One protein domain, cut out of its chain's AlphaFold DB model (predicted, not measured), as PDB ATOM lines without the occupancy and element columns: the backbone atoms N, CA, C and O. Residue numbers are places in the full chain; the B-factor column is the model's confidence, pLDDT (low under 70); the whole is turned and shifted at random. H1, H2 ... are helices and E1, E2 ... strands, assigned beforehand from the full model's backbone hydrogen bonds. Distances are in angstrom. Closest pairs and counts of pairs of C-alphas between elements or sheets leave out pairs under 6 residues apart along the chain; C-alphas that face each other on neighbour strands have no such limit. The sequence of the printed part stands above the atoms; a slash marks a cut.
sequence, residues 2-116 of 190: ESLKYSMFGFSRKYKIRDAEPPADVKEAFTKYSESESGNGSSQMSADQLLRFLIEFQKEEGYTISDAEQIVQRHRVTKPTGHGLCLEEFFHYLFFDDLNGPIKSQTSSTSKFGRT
ATOM      1  N   GLU A   2     223.039 252.968 295.288       48.38
ATOM      2  CA  GLU A   2     223.389 254.382 295.382       48.38
ATOM      3  C   GLU A   2     224.871 254.574 295.044       48.38
ATOM      4  O   GLU A   2     225.740 253.811 295.467       48.38
ATOM      5  N   SER A   3     225.177 255.577 294.223       51.69
ATOM      6  CA  SER A   3     226.554 255.944 293.897       51.69
ATOM      7  C   SER A   3     226.822 257.353 294.392       51.69
ATOM      8  O   SER A   3     226.173 258.295 293.929       51.69
ATOM      9  N   LEU A   4     227.804 257.509 295.277       58.16
ATOM     10  CA  LEU A   4     228.263 258.826 295.694       58.16
ATOM     11  C   LEU A   4     229.222 259.374 294.637       58.16
ATOM     12  O   LEU A   4     230.234 258.755 294.286       58.16
ATOM     13  N   LYS A   5     228.885 260.551 294.108       57.97
ATOM     14  CA  LYS A   5     229.744 261.304 293.195       57.97
ATOM     15  C   LYS A   5     230.398 262.426 293.988       57.97
ATOM     16  O   LYS A   5     229.738 263.397 294.336       57.97
ATOM     17  N   TYR A   6     231.692 262.286 294.248       58.66
ATOM     18  CA  TYR A   6     232.479 263.318 294.916       58.66
ATOM     19  C   TYR A   6     233.404 263.994 293.899       58.66
ATOM     20  O   TYR A   6     234.002 263.323 293.052       58.66
ATOM     21  N   SER A   7     233.485 265.323 293.946       58.31
ATOM     22  CA  SER A   7     234.279 266.136 293.023       58.31
ATOM     23  C   SER A   7     235.129 267.118 293.815       58.31
ATOM     24  O   SER A   7     234.583 267.976 294.497       58.31
ATOM     25  N   MET A   8     236.450 267.011 293.687       48.22
ATOM     26  CA  MET A   8     237.413 267.981 294.215       48.22
ATOM     27  C   MET A   8     238.424 268.300 293.114       48.22
ATOM     28  O   MET A   8     238.924 267.392 292.452       48.22
ATOM     29  N   PHE A   9     238.689 269.592 292.899       58.34
ATOM     30  CA  PHE A   9     239.668 270.100 291.925       58.34
ATOM     31  C   PHE A   9     239.553 269.489 290.514       58.34
ATOM     32  O   PHE A   9     240.537 269.047 289.932       58.34
ATOM     33  N   GLY A  10     238.340 269.438 289.951       66.19
ATOM     34  CA  GLY A  10     238.118 269.017 288.559       66.19
ATOM     35  C   GLY A  10     238.172 267.505 288.304       66.19
ATOM     36  O   GLY A  10     237.838 267.065 287.206       66.19
ATOM     37  N   PHE A  11     238.498 266.692 289.312       55.00
ATOM     38  CA  PHE A  11     238.434 265.235 289.225       55.00
ATOM     39  C   PHE A  11     237.162 264.725 289.902       55.00
ATOM     40  O   PHE A  11     236.983 264.857 291.114       55.00
ATOM     41  N   SER A  12     236.269 264.107 289.126       66.44
ATOM     42  CA  SER A  12     235.099 263.424 289.682       66.44
ATOM     43  C   SER A  12     235.414 261.947 289.905       66.44
ATOM     44  O   SER A  12     235.674 261.223 288.940       66.44
ATOM     45  N   ARG A  13     235.351 261.483 291.156       67.50
ATOM     46  CA  ARG A  13     235.499 260.065 291.503       67.50
ATOM     47  C   ARG A  13     234.127 259.508 291.878       67.50
ATOM     48  O   ARG A  13     233.418 260.075 292.709       67.50
ATOM     49  N   LYS A  14     233.727 258.419 291.219       64.12
ATOM     50  CA  LYS A  14     232.491 257.694 291.532       64.12
ATOM     51  C   LYS A  14     232.836 256.558 292.483       64.12
ATOM     52  O   LYS A  14     233.543 255.636 292.085       64.12
ATOM     53  N   TYR A  15     232.329 256.621 293.706       59.47
ATOM     54  CA  TYR A  15     232.395 255.497 294.631       59.47
ATOM     55  C   TYR A  15     231.105 254.695 294.483       59.47
ATOM     56  O   TYR A  15     230.002 255.226 294.630       59.47
ATOM     57  N   LYS A  16     231.242 253.416 294.129       58.88
ATOM     58  CA  LYS A  16     230.143 252.462 294.268       58.88
ATOM     59  C   LYS A  16     230.133 252.044 295.730       58.88
ATOM     60  O   LYS A  16     231.059 251.356 296.151       58.88
ATOM     61  N   ILE A  17     229.118 252.465 296.479       57.50
ATOM     62  CA  ILE A  17     228.817 251.820 297.753       57.50
ATOM     63  C   ILE A  17     228.303 250.435 297.366       57.50
ATOM     64  O   ILE A  17     227.273 250.308 296.705       57.50
ATOM     65  N   ARG A  18     229.108 249.411 297.631       56.09
ATOM     66  CA  ARG A  18     228.626 248.033 297.626       56.09
ATOM     67  C   ARG A  18     228.122 247.786 299.036       56.09
ATOM     68  O   ARG A  18     228.866 248.074 299.971       56.09
ATOM     69  N   ASP A  19     226.899 247.286 299.169       62.56
ATOM     70  CA  ASP A  19     226.473 246.702 300.437       62.56
ATOM     71  C   ASP A  19     227.520 245.645 300.808       62.56
ATOM     72  O   ASP A  19     227.969 244.874 299.949       62.56
ATOM     73  N   ALA A  20     228.035 245.727 302.033       69.12
ATOM     74  CA  ALA A  20     229.088 244.833 302.474       69.12
ATOM     75  C   ALA A  20     228.493 243.427 302.552       69.12
ATOM     76  O   ALA A  20     227.633 243.170 303.383       69.12
ATOM     77  N   GLU A  21     228.921 242.527 301.670       84.06
ATOM     78  CA  GLU A  21     228.518 241.130 301.785       84.06
ATOM     79  C   GLU A  21     229.054 240.542 303.101       84.06
ATOM     80  O   GLU A  21     230.181 240.875 303.493       84.06
ATOM     81  N   PRO A  22     228.314 239.616 303.742       89.31
ATOM     82  CA  PRO A  22     228.798 238.919 304.922       89.31
ATOM     83  C   PRO A  22     230.175 238.278 304.653       89.31
ATOM     84  O   PRO A  22     230.321 237.531 303.666       89.31
ATOM     85  N   PRO A  23     231.193 238.557 305.488       93.12
ATOM     86  CA  PRO A  23     232.513 237.955 305.346       93.12
ATOM     87  C   PRO A  23     232.492 236.428 305.555       93.12
ATOM     88  O   PRO A  23     231.483 235.842 305.958       93.12
ATOM     89  N   ALA A  24     233.593 235.754 305.210       93.62
ATOM     90  CA  ALA A  24     233.651 234.288 305.186       93.62
ATOM     91  C   ALA A  24     233.457 233.648 306.572       93.62
ATOM     92  O   ALA A  24     232.746 232.655 306.684       93.62
ATOM     93  N   ASP A  25     234.028 234.247 307.611       93.88
ATOM     94  CA  ASP A  25     233.879 233.831 309.010       93.88
ATOM     95  C   ASP A  25     232.430 233.968 309.511       93.88
ATOM     96  O   ASP A  25     231.923 233.075 310.185       93.88
ATOM     97  N   VAL A  26     231.715 235.027 309.118       94.00
ATOM     98  CA  VAL A  26     230.281 235.191 309.414       94.00
ATOM     99  C   VAL A  26     229.453 234.108 308.723       94.00
ATOM    100  O   VAL A  26     228.558 233.529 309.338       94.00
ATOM    101  N   LYS A  27     229.751 233.806 307.454       93.50
ATOM    102  CA  LYS A  27     229.084 232.733 306.694       93.50
ATOM    103  C   LYS A  27     229.327 231.359 307.322       93.50
ATOM    104  O   LYS A  27     228.393 230.562 307.419       93.50
ATOM    105  N   GLU A  28     230.557 231.094 307.755       93.56
ATOM    106  CA  GLU A  28     230.937 229.861 308.445       93.56
ATOM    107  C   GLU A  28     230.213 229.733 309.789       93.56
ATOM    108  O   GLU A  28     229.584 228.708 310.047       93.56
ATOM    109  N   ALA A  29     230.218 230.790 310.609       94.38
ATOM    110  CA  ALA A  29     229.495 230.815 311.875       94.38
ATOM    111  C   ALA A  29     227.991 230.599 311.664       94.38
ATOM    112  O   ALA A  29     227.398 229.749 312.324       94.38
ATOM    113  N   PHE A  30     227.375 231.304 310.710       94.19
ATOM    114  CA  PHE A  30     225.958 231.124 310.404       94.19
ATOM    115  C   PHE A  30     225.649 229.672 310.039       94.19
ATOM    116  O   PHE A  30     224.763 229.083 310.644       94.19
ATOM    117  N   THR A  31     226.419 229.089 309.113       92.88
ATOM    118  CA  THR A  31     226.232 227.703 308.653       92.88
ATOM    119  C   THR A  31     226.366 226.719 309.813       92.88
ATOM    120  O   THR A  31     225.470 225.913 310.047       92.88
ATOM    121  N   LYS A  32     227.432 226.848 310.610       92.75
ATOM    122  CA  LYS A  32     227.694 225.985 311.766       92.75
ATOM    123  C   LYS A  32     226.537 225.960 312.767       92.75
ATOM    124  O   LYS A  32     226.253 224.916 313.345       92.75
ATOM    125  N   TYR A  33     225.893 227.103 313.003       92.69
ATOM    126  CA  TYR A  33     224.807 227.204 313.979       92.69
ATOM    127  C   TYR A  33     223.407 227.076 313.356       92.69
ATOM    128  O   TYR A  33     222.458 226.846 314.100       92.69
ATOM    129  N   SER A  34     223.254 227.155 312.028       90.56
ATOM    130  CA  SER A  34     221.979 226.935 311.326       90.56
ATOM    131  C   SER A  34     221.768 225.494 310.848       90.56
ATOM    132  O   SER A  34     220.659 225.139 310.442       90.56
ATOM    133  N   GLU A  35     222.782 224.632 310.910       82.12
ATOM    134  CA  GLU A  35     222.635 223.209 310.596       82.12
ATOM    135  C   GLU A  35     221.654 222.508 311.559       82.12
ATOM    136  O   GLU A  35     221.659 222.719 312.777       82.12
ATOM    137  N   SER A  36     220.770 221.677 310.992       66.88
ATOM    138  CA  SER A  36     219.897 220.779 311.756       66.88
ATOM    139  C   SER A  36     220.513 219.382 311.819       66.88
ATOM    140  O   SER A  36     221.191 218.962 310.881       66.88
ATOM    141  N   GLU A  37     220.212 218.621 312.875       58.09
ATOM    142  CA  GLU A  37     220.643 217.217 313.003       58.09
ATOM    143  C   GLU A  37     220.147 216.321 311.845       58.09
ATOM    144  O   GLU A  37     220.695 215.247 311.609       58.09
ATOM    145  N   SER A  38     219.151 216.778 311.075       58.47
ATOM    146  CA  SER A  38     218.555 216.062 309.940       58.47
ATOM    147  C   SER A  38     219.256 216.300 308.591       58.47
ATOM    148  O   SER A  38     218.743 215.867 307.560       58.47
ATOM    149  N   GLY A  39     220.398 216.999 308.546       54.38
ATOM    150  CA  GLY A  39     221.264 217.098 307.356       54.38
ATOM    151  C   GLY A  39     220.744 217.954 306.189       54.38
ATOM    152  O   GLY A  39     221.493 218.229 305.255       54.38
ATOM    153  N   ASN A  40     219.501 218.440 306.244       55.50
ATOM    154  CA  ASN A  40     219.025 219.514 305.374       55.50
ATOM    155  C   ASN A  40     219.275 220.846 306.089       55.50
ATOM    156  O   ASN A  40     218.572 221.184 307.044       55.50
ATOM    157  N   GLY A  41     220.303 221.582 305.659       55.34
ATOM    158  CA  GLY A  41     220.605 222.912 306.194       55.34
ATOM    159  C   GLY A  41     219.407 223.845 306.019       55.34
ATOM    160  O   GLY A  41     218.902 224.011 304.905       55.34
ATOM    161  N   SER A  42     218.916 224.445 307.106       64.62
ATOM    162  CA  SER A  42     217.874 225.463 307.003       64.62
ATOM    163  C   SER A  42     218.480 226.768 306.488       64.62
ATOM    164  O   SER A  42     219.552 227.195 306.907       64.62
ATOM    165  N   SER A  43     217.756 227.461 305.605       81.19
ATOM    166  CA  SER A  43     218.133 228.804 305.124       81.19
ATOM    167  C   SER A  43     218.026 229.891 306.214       81.19
ATOM    168  O   SER A  43     218.215 231.077 305.928       81.19
ATOM    169  N   GLN A  44     217.649 229.510 307.436       88.62
ATOM    170  CA  GLN A  44     217.389 230.389 308.569       88.62
ATOM    171  C   GLN A  44     217.932 229.764 309.853       88.62
ATOM    172  O   GLN A  44     217.838 228.550 310.029       88.62
ATOM    173  N   MET A  45     218.441 230.613 310.740       92.44
ATOM    174  CA  MET A  45     218.842 230.300 312.106       92.44
ATOM    175  C   MET A  45     217.659 230.560 313.048       92.44
ATOM    176  O   MET A  45     217.226 231.706 313.184       92.44
ATOM    177  N   SER A  46     217.099 229.515 313.659       92.81
ATOM    178  CA  SER A  46     215.993 229.630 314.623       92.81
ATOM    179  C   SER A  46     216.420 230.312 315.931       92.81
ATOM    180  O   SER A  46     217.608 230.529 316.169       92.81
ATOM    181  N   ALA A  47     215.463 230.625 316.809       93.56
ATOM    182  CA  ALA A  47     215.764 231.163 318.138       93.56
ATOM    183  C   ALA A  47     216.618 230.197 318.985       93.56
ATOM    184  O   ALA A  47     217.578 230.638 319.610       93.56
ATOM    185  N   ASP A  48     216.345 228.887 318.956       94.12
ATOM    186  CA  ASP A  48     217.162 227.880 319.656       94.12
ATOM    187  C   ASP A  48     218.595 227.806 319.115       94.12
ATOM    188  O   ASP A  48     219.563 227.690 319.869       94.12
ATOM    189  N   GLN A  49     218.740 227.887 317.791       95.12
ATOM    190  CA  GLN A  49     220.039 227.904 317.123       95.12
ATOM    191  C   GLN A  49     220.820 229.183 317.441       95.12
ATOM    192  O   GLN A  49     222.015 229.123 317.733       95.12
ATOM    193  N   LEU A  50     220.135 230.329 317.460       95.00
ATOM    194  CA  LEU A  50     220.714 231.598 317.881       95.00
ATOM    195  C   LEU A  50     221.144 231.540 319.350       95.00
ATOM    196  O   LEU A  50     222.262 231.930 319.660       95.00
ATOM    197  N   LEU A  51     220.315 231.005 320.251       95.12
ATOM    198  CA  LEU A  51     220.672 230.841 321.663       95.12
ATOM    199  C   LEU A  51     221.957 230.018 321.824       95.12
ATOM    200  O   LEU A  51     222.840 230.388 322.598       95.12
ATOM    201  N   ARG A  52     222.095 228.937 321.047       95.31
ATOM    202  CA  ARG A  52     223.321 228.137 321.015       95.31
ATOM    203  C   ARG A  52     224.522 228.955 320.545       95.31
ATOM    204  O   ARG A  52     225.572 228.885 321.173       95.31
ATOM    205  N   PHE A  53     224.368 229.762 319.497       95.62
ATOM    206  CA  PHE A  53     225.412 230.683 319.042       95.62
ATOM    207  C   PHE A  53     225.830 231.678 320.144       95.62
ATOM    208  O   PHE A  53     227.025 231.829 320.400       95.62
ATOM    209  N   LEU A  54     224.874 232.303 320.840       94.31
ATOM    210  CA  LEU A  54     225.150 233.259 321.924       94.31
ATOM    211  C   LEU A  54     225.978 232.614 323.048       94.31
ATOM    212  O   LEU A  54     226.983 233.166 323.495       94.31
ATOM    213  N   ILE A  55     225.604 231.404 323.465       93.69
ATOM    214  CA  ILE A  55     226.268 230.701 324.569       93.69
ATOM    215  C   ILE A  55     227.613 230.111 324.122       93.69
ATOM    216  O   ILE A  55     228.642 230.312 324.767       93.69
ATOM    217  N   GLU A  56     227.640 229.365 323.018       95.25
ATOM    218  CA  GLU A  56     228.810 228.578 322.627       95.25
ATOM    219  C   GLU A  56     229.859 229.400 321.877       95.25
ATOM    220  O   GLU A  56     231.056 229.200 322.111       95.25
ATOM    221  N   PHE A  57     229.437 230.309 320.990       94.94
ATOM    222  CA  PHE A  57     230.337 231.135 320.186       94.94
ATOM    223  C   PHE A  57     230.679 232.445 320.889       94.94
ATOM    224  O   PHE A  57     231.859 232.741 321.063       94.94
ATOM    225  N   GLN A  58     229.666 233.212 321.310       92.81
ATOM    226  CA  GLN A  58     229.885 234.527 321.922       92.81
ATOM    227  C   GLN A  58     230.223 234.464 323.416       92.81
ATOM    228  O   GLN A  58     230.683 235.459 323.969       92.81
ATOM    229  N   LYS A  59     230.064 233.294 324.056       91.75
ATOM    230  CA  LYS A  59     230.309 233.091 325.495       91.75
ATOM    231  C   LYS A  59     229.428 233.977 326.381       91.75
ATOM    232  O   LYS A  59     229.822 234.356 327.481       91.75
ATOM    233  N   GLU A  60     228.222 234.290 325.912       87.75
ATOM    234  CA  GLU A  60     227.252 235.103 326.644       87.75
ATOM    235  C   GLU A  60     226.381 234.212 327.539       87.75
ATOM    236  O   GLU A  60     225.270 233.801 327.191       87.75
ATOM    237  N   GLU A  61     226.909 233.890 328.719       78.56
ATOM    238  CA  GLU A  61     226.193 233.123 329.737       78.56
ATOM    239  C   GLU A  61     225.002 233.933 330.292       78.56
ATOM    240  O   GLU A  61     225.111 235.121 330.594       78.56
ATOM    241  N   GLY A  62     223.832 233.300 330.415       83.75
ATOM    242  CA  GLY A  62     222.622 233.922 330.972       83.75
ATOM    243  C   GLY A  62     221.582 234.393 329.952       83.75
ATOM    244  O   GLY A  62     220.537 234.905 330.362       83.75
ATOM    245  N   TYR A  63     221.811 234.220 328.646       87.81
ATOM    246  CA  TYR A  63     220.742 234.322 327.646       87.81
ATOM    247  C   TYR A  63     219.740 233.177 327.787       87.81
ATOM    248  O   TYR A  63     220.101 232.030 328.046       87.81
ATOM    249  N   THR A  64     218.464 233.508 327.622       91.44
ATOM    250  CA  THR A  64     217.353 232.555 327.630       91.44
ATOM    251  C   THR A  64     216.759 232.422 326.233       91.44
ATOM    252  O   THR A  64     216.984 233.267 325.365       91.44
ATOM    253  N   ILE A  65     215.943 231.390 326.016       93.31
ATOM    254  CA  ILE A  65     215.220 231.235 324.746       93.31
ATOM    255  C   ILE A  65     214.323 232.442 324.441       93.31
ATOM    256  O   ILE A  65     214.304 232.908 323.308       93.31
ATOM    257  N   SER A  66     213.684 233.032 325.458       91.38
ATOM    258  CA  SER A  66     212.857 234.232 325.282       91.38
ATOM    259  C   SER A  66     213.683 235.442 324.829       91.38
ATOM    260  O   SER A  66     213.225 236.225 323.999       91.38
ATOM    261  N   ASP A  67     214.926 235.576 325.307       89.31
ATOM    262  CA  ASP A  67     215.831 236.628 324.833       89.31
ATOM    263  C   ASP A  67     216.184 236.425 323.350       89.31
ATOM    264  O   ASP A  67     216.161 237.375 322.566       89.31
ATOM    265  N   ALA A  68     216.471 235.184 322.946       92.12
ATOM    266  CA  ALA A  68     216.774 234.856 321.555       92.12
ATOM    267  C   ALA A  68     215.564 235.095 320.633       92.12
ATOM    268  O   ALA A  68     215.716 235.683 319.562       92.12
ATOM    269  N   GLU A  69     214.354 234.722 321.055       91.56
ATOM    270  CA  GLU A  69     213.113 235.014 320.326       91.56
ATOM    271  C   GLU A  69     212.907 236.522 320.129       91.56
ATOM    272  O   GLU A  69     212.562 236.958 319.027       91.56
ATOM    273  N   GLN A  70     213.171 237.329 321.160       88.50
ATOM    274  CA  GLN A  70     213.075 238.788 321.069       88.50
ATOM    275  C   GLN A  70     214.105 239.379 320.099       88.50
ATOM    276  O   GLN A  70     213.761 240.279 319.328       88.50
ATOM    277  N   ILE A  71     215.338 238.858 320.076       89.62
ATOM    278  CA  ILE A  71     216.353 239.252 319.086       89.62
ATOM    279  C   ILE A  71     215.860 238.938 317.672       89.62
ATOM    280  O   ILE A  71     215.844 239.828 316.818       89.62
ATOM    281  N   VAL A  72     215.416 237.698 317.436       90.62
ATOM    282  CA  VAL A  72     214.897 237.265 316.132       90.62
ATOM    283  C   VAL A  72     213.741 238.169 315.704       90.62
ATOM    284  O   VAL A  72     213.738 238.674 314.585       90.62
ATOM    285  N   GLN A  73     212.779 238.432 316.590       86.81
ATOM    286  CA  GLN A  73     211.618 239.266 316.288       86.81
ATOM    287  C   GLN A  73     212.003 240.712 315.949       86.81
ATOM    288  O   GLN A  73     211.457 241.285 315.006       86.81
ATOM    289  N   ARG A  74     212.936 241.308 316.698       82.94
ATOM    290  CA  ARG A  74     213.316 242.718 316.543       82.94
ATOM    291  C   ARG A  74     214.183 242.975 315.314       82.94
ATOM    292  O   ARG A  74     214.168 244.087 314.794       82.94
ATOM    293  N   HIS A  75     214.928 241.972 314.855       79.06
ATOM    294  CA  HIS A  75     215.918 242.133 313.790       79.06
ATOM    295  C   HIS A  75     215.457 241.629 312.406       79.06
ATOM    296  O   HIS A  75     216.207 241.640 311.432       79.06
ATOM    297  N   ARG A  76     214.191 241.226 312.283       75.94
ATOM    298  CA  ARG A  76     213.581 240.803 311.016       75.94
ATOM    299  C   ARG A  76     213.114 241.984 310.184       75.94
ATOM    300  O   ARG A  76     211.949 242.371 310.211       75.94
ATOM    301  N   VAL A  77     214.042 242.538 309.411       65.19
ATOM    302  CA  VAL A  77     213.787 243.685 308.530       65.19
ATOM    303  C   VAL A  77     212.997 243.279 307.277       65.19
ATOM    304  O   VAL A  77     212.267 244.095 306.719       65.19
ATOM    305  N   THR A  78     213.110 242.021 306.823       58.59
ATOM    306  CA  THR A  78     212.707 241.664 305.449       58.59
ATOM    307  C   THR A  78     211.436 240.817 305.331       58.59
ATOM    308  O   THR A  78     210.695 240.988 304.360       58.59
ATOM    309  N   LYS A  79     211.146 239.903 306.276       60.38
ATOM    310  CA  LYS A  79     209.972 239.003 306.211       60.38
ATOM    311  C   LYS A  79     209.405 238.661 307.602       60.38
ATOM    312  O   LYS A  79     210.009 237.858 308.313       60.38
ATOM    313  N   PRO A  80     208.197 239.140 307.962       58.72
ATOM    314  CA  PRO A  80     207.581 238.863 309.267       58.72
ATOM    315  C   PRO A  80     207.222 237.387 309.527       58.72
ATOM    316  O   PRO A  80     206.968 237.017 310.666       58.72
ATOM    317  N   THR A  81     207.162 236.539 308.492       58.59
ATOM    318  CA  THR A  81     206.487 235.225 308.548       58.59
ATOM    319  C   THR A  81     207.375 234.002 308.781       58.59
ATOM    320  O   THR A  81     206.831 232.919 308.959       58.59
ATOM    321  N   GLY A  82     208.711 234.100 308.760       64.00
ATOM    322  CA  GLY A  82     209.541 232.907 309.042       64.00
ATOM    323  C   GLY A  82     209.669 232.614 310.550       64.00
ATOM    324  O   GLY A  82     209.017 233.266 311.360       64.00
ATOM    325  N   HIS A  83     210.591 231.738 310.946       79.00
ATOM    326  CA  HIS A  83     210.833 231.414 312.366       79.00
ATOM    327  C   HIS A  83     212.290 231.645 312.821       79.00
ATOM    328  O   HIS A  83     212.694 231.162 313.874       79.00
ATOM    329  N   GLY A  84     213.089 232.378 312.037       87.81
ATOM    330  CA  GLY A  84     214.515 232.600 312.310       87.81
ATOM    331  C   GLY A  84     215.148 233.740 311.507       87.81
ATOM    332  O   GLY A  84     214.469 234.376 310.694       87.81
ATOM    333  N   LEU A  85     216.439 233.989 311.727       91.44
ATOM    334  CA  LEU A  85     217.257 234.969 310.999       91.44
ATOM    335  C   LEU A  85     217.857 234.330 309.744       91.44
ATOM    336  O   LEU A  85     218.422 233.241 309.820       91.44
ATOM    337  N   CYS A  86     217.770 234.981 308.585       91.50
ATOM    338  CA  CYS A  86     218.605 234.593 307.443       91.50
ATOM    339  C   CYS A  86     220.053 235.095 307.619       91.50
ATOM    340  O   CYS A  86     220.334 235.855 308.542       91.50
ATOM    341  N   LEU A  87     220.971 234.697 306.730       91.00
ATOM    342  CA  LEU A  87     222.378 235.120 306.797       91.00
ATOM    343  C   LEU A  87     222.536 236.650 306.833       91.00
ATOM    344  O   LEU A  87     223.355 237.159 307.590       91.00
ATOM    345  N   GLU A  88     221.740 237.371 306.042       89.56
ATOM    346  CA  GLU A  88     221.790 238.836 305.992       89.56
ATOM    347  C   GLU A  88     221.320 239.457 307.314       89.56
ATOM    348  O   GLU A  88     221.977 240.326 307.876       89.56
ATOM    349  N   GLU A  89     220.212 238.956 307.865       90.88
ATOM    350  CA  GLU A  89     219.677 239.420 309.148       90.88
ATOM    351  C   GLU A  89     220.619 239.060 310.309       90.88
ATOM    352  O   GLU A  89     220.812 239.857 311.218       90.88
ATOM    353  N   PHE A  90     221.263 237.892 310.270       93.00
ATOM    354  CA  PHE A  90     222.299 237.528 311.236       93.00
ATOM    355  C   PHE A  90     223.515 238.456 311.137       93.00
ATOM    356  O   PHE A  90     224.003 238.936 312.156       93.00
ATOM    357  N   PHE A  91     223.979 238.753 309.920       92.19
ATOM    358  CA  PHE A  91     225.094 239.671 309.709       92.19
ATOM    359  C   PHE A  91     224.781 241.070 310.242       92.19
ATOM    360  O   PHE A  91     225.589 241.627 310.979       92.19
ATOM    361  N   HIS A  92     223.594 241.609 309.961       89.62
ATOM    362  CA  HIS A  92     223.172 242.889 310.524       89.62
ATOM    363  C   HIS A  92     223.039 242.849 312.050       89.62
ATOM    364  O   HIS A  92     223.427 243.814 312.714       89.62
ATOM    365  N   TYR A  93     222.556 241.738 312.616       90.88
ATOM    366  CA  TYR A  93     222.423 241.570 314.061       90.88
ATOM    367  C   TYR A  93     223.777 241.726 314.762       90.88
ATOM    368  O   TYR A  93     223.848 242.400 315.790       90.88
ATOM    369  N   LEU A  94     224.854 241.181 314.182       92.06
ATOM    370  CA  LEU A  94     226.194 241.249 314.773       92.06
ATOM    371  C   LEU A  94     226.689 242.687 314.993       92.06
ATOM    372  O   LEU A  94     227.461 242.911 315.922       92.06
ATOM    373  N   PHE A  95     226.227 243.646 314.188       87.31
ATOM    374  CA  PHE A  95     226.589 245.067 314.287       87.31
ATOM    375  C   PHE A  95     225.481 245.933 314.884       87.31
ATOM    376  O   PHE A  95     225.590 247.159 314.916       87.31
ATOM    377  N   PHE A  96     224.386 245.323 315.326       86.00
ATOM    378  CA  PHE A  96     223.280 246.071 315.880       86.00
ATOM    379  C   PHE A  96     223.552 246.360 317.354       86.00
ATOM    380  O   PHE A  96     223.231 245.544 318.215       86.00
ATOM    381  N   ASP A  97     224.140 247.524 317.640       80.62
ATOM    382  CA  ASP A  97     224.622 247.926 318.973       80.62
ATOM    383  C   ASP A  97     223.611 247.709 320.109       80.62
ATOM    384  O   ASP A  97     223.989 247.323 321.214       80.62
ATOM    385  N   ASP A  98     222.319 247.908 319.841       77.81
ATOM    386  CA  ASP A  98     221.259 247.723 320.838       77.81
ATOM    387  C   ASP A  98     221.064 246.252 321.262       77.81
ATOM    388  O   ASP A  98     220.500 245.998 322.325       77.81
ATOM    389  N   LEU A  99     221.492 245.281 320.446       80.81
ATOM    390  CA  LEU A  99     221.346 243.839 320.706       80.81
ATOM    391  C   LEU A  99     222.696 243.126 320.874       80.81
ATOM    392  O   LEU A  99     222.813 242.193 321.672       80.81
ATOM    393  N   ASN A 100     223.713 243.562 320.130       86.88
ATOM    394  CA  ASN A 100     225.033 242.944 320.075       86.88
ATOM    395  C   ASN A 100     226.190 243.946 320.234       86.88
ATOM    396  O   ASN A 100     227.271 243.749 319.683       86.88
ATOM    397  N   GLY A 101     225.983 245.024 320.994       84.12
ATOM    398  CA  GLY A 101     227.048 245.979 321.290       84.12
ATOM    399  C   GLY A 101     228.223 245.336 322.052       84.12
ATOM    400  O   GLY A 101     228.003 244.462 322.894       84.12
ATOM    401  N   PRO A 102     229.471 245.788 321.820       79.31
ATOM    402  CA  PRO A 102     230.675 245.208 322.429       79.31
ATOM    403  C   PRO A 102     230.733 245.369 323.955       79.31
ATOM    404  O   PRO A 102     231.458 244.644 324.632       79.31
ATOM    405  N   ILE A 103     229.982 246.327 324.505       76.06
ATOM    406  CA  ILE A 103     229.845 246.554 325.943       76.06
ATOM    407  C   ILE A 103     228.381 246.319 326.302       76.06
ATOM    408  O   ILE A 103     227.531 247.196 326.131       76.06
ATOM    409  N   LYS A 104     228.085 245.121 326.808       71.19
ATOM    410  CA  LYS A 104     226.744 244.754 327.265       71.19
ATOM    411  C   LYS A 104     226.463 245.458 328.596       71.19
ATOM    412  O   LYS A 104     227.266 245.397 329.526       71.19
ATOM    413  N   SER A 105     225.331 246.153 328.698       62.25
ATOM    414  CA  SER A 105     224.884 246.724 329.972       62.25
ATOM    415  C   SER A 105     224.451 245.610 330.912       62.25
ATOM    416  O   SER A 105     223.529 244.865 330.575       62.25
ATOM    417  N   GLN A 106     225.042 245.521 332.102       57.09
ATOM    418  CA  GLN A 106     224.482 244.691 333.168       57.09
ATOM    419  C   GLN A 106     223.129 245.299 333.569       57.09
ATOM    420  O   GLN A 106     223.073 246.318 334.254       57.09
ATOM    421  N   THR A 107     222.027 244.728 333.080       52.81
ATOM    422  CA  THR A 107     220.675 245.106 333.500       52.81
ATOM    423  C   THR A 107     220.237 244.135 334.584       52.81
ATOM    424  O   THR A 107     220.136 242.929 334.359       52.81
ATOM    425  N   SER A 108     219.972 244.648 335.784       44.34
ATOM    426  CA  SER A 108     219.167 243.919 336.752       44.34
ATOM    427  C   SER A 108     217.730 243.906 336.229       44.34
ATOM    428  O   SER A 108     217.099 244.947 336.074       44.34
ATOM    429  N   SER A 109     217.270 242.708 335.870       47.91
ATOM    430  CA  SER A 109     215.874 242.267 335.823       47.91
ATOM    431  C   SER A 109     214.846 243.372 335.560       47.91
ATOM    432  O   SER A 109     214.344 243.941 336.519       47.91
ATOM    433  N   THR A 110     214.524 243.665 334.291       46.00
ATOM    434  CA  THR A 110     213.142 243.936 333.794       46.00
ATOM    435  C   THR A 110     213.106 244.174 332.270       46.00
ATOM    436  O   THR A 110     212.070 243.957 331.654       46.00
ATOM    437  N   SER A 111     214.215 244.499 331.596       47.06
ATOM    438  CA  SER A 111     214.315 244.341 330.132       47.06
ATOM    439  C   SER A 111     215.772 244.406 329.680       47.06
ATOM    440  O   SER A 111     216.360 245.485 329.678       47.06
ATOM    441  N   LYS A 112     216.348 243.275 329.240       56.09
ATOM    442  CA  LYS A 112     217.670 243.244 328.576       56.09
ATOM    443  C   LYS A 112     217.720 244.111 327.305       56.09
ATOM    444  O   LYS A 112     218.798 244.401 326.804       56.09
ATOM    445  N   PHE A 113     216.559 244.550 326.816       57.66
ATOM    446  CA  PHE A 113     216.370 245.349 325.606       57.66
ATOM    447  C   PHE A 113     216.035 246.825 325.898       57.66
ATOM    448  O   PHE A 113     215.722 247.588 324.980       57.66
ATOM    449  N   GLY A 114     216.070 247.238 327.173       51.22
ATOM    450  CA  GLY A 114     215.878 248.614 327.625       51.22
ATOM    451  C   GLY A 114     217.215 249.282 327.950       51.22
ATOM    452  O   GLY A 114     217.910 248.876 328.876       51.22
ATOM    453  N   ARG A 115     217.566 250.326 327.186       50.47
ATOM    454  CA  ARG A 115     218.819 251.101 327.256       50.47
ATOM    455  C   ARG A 115     218.968 251.932 328.537       50.47
ATOM    456  O   ARG A 115     219.043 253.161 328.488       50.47
ATOM    457  N   THR A 116     219.071 251.304 329.695       53.34
ATOM    458  CA  THR A 116     219.613 251.995 330.866       53.34
ATOM    459  C   THR A 116     220.777 251.180 331.389       53.34
ATOM    460  O   THR A 116     220.592 250.181 332.074       53.34
TER     461      THR A 116
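AT A GLANCE: This is residues 2 to 116 of the 190 residues of a protein of Camellia sinensis (UniProt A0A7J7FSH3). A small body of crossed helices, H1 to H4 with short H5 at H4's end, has a two-stranded hairpin, E1 and E2, as a long arm; its tip, residues 7 to 12, sticks out free. The 115 printed residues run E1, E2, H1, H2, H3, H4, H5, the strands antiparallel. The class is mixed, with under half of the residues in named elements. The whole is loose, radius of gyration of the C-alphas 17.8 A, spanning 57 by 41 by 27 A.

HOW THE PARTS SIT: E1, residues 3 to 8, and E2, residues 11 to 16, form a hairpin at 158 degrees; N 6 and O 13 are 3.2 A apart, within hydrogen-bond range. H1, residues 24 to 34, touches H2, residues 47 to 56, at a steep tilt of 60 degrees, opposite ways; their closest C-alphas, Tyr 33 and Gln 49, are 5.8 A apart. H2 touches H3, residues 65 to 74, closest C-alphas Ala 47 and Ala 68 at 5.1 A, at a steep tilt of 67 degrees, only just short of perpendicular. H4, residues 87 to 94, touches H1 about perpendicular at 77 degrees, closest C-alphas Phe 30 and Leu 87 at 6.5 A. H3 and H4 are near each other, with 6 pairs of C-alphas within 10 A. H5, residues 97 to 100, only just touches H4, only at the corner, with 3 pairs of C-alphas within 8 A, the closest Leu 94 and Asn 100 at 5.7 A. Every O i to N i+4 pair is within hydrogen-bond range in H1, H2, H3 and H4; H5 is too short for one.

IN THESE COORDINATES: E1 begins at C-alpha 3 (226.554, 255.944, 293.897) and measures 16.2 A, E2 16.0 A. H1 measures 15.1 A, H2 14.0 A, H3 14.2 A and H4 10.8 A. H5 ends at C-alpha 100 (225.033, 242.944, 320.075).

THE WHOLE: The farthest C-alphas, Phe 9 and Ser 38, are 60.7 A apart. The printed part has no cut. Links H1 to H2 and H3 to H4 are long. pLDDT is under 70 at residues 2 to 20, 36 to 42, 77 to 82 and 105 to 116.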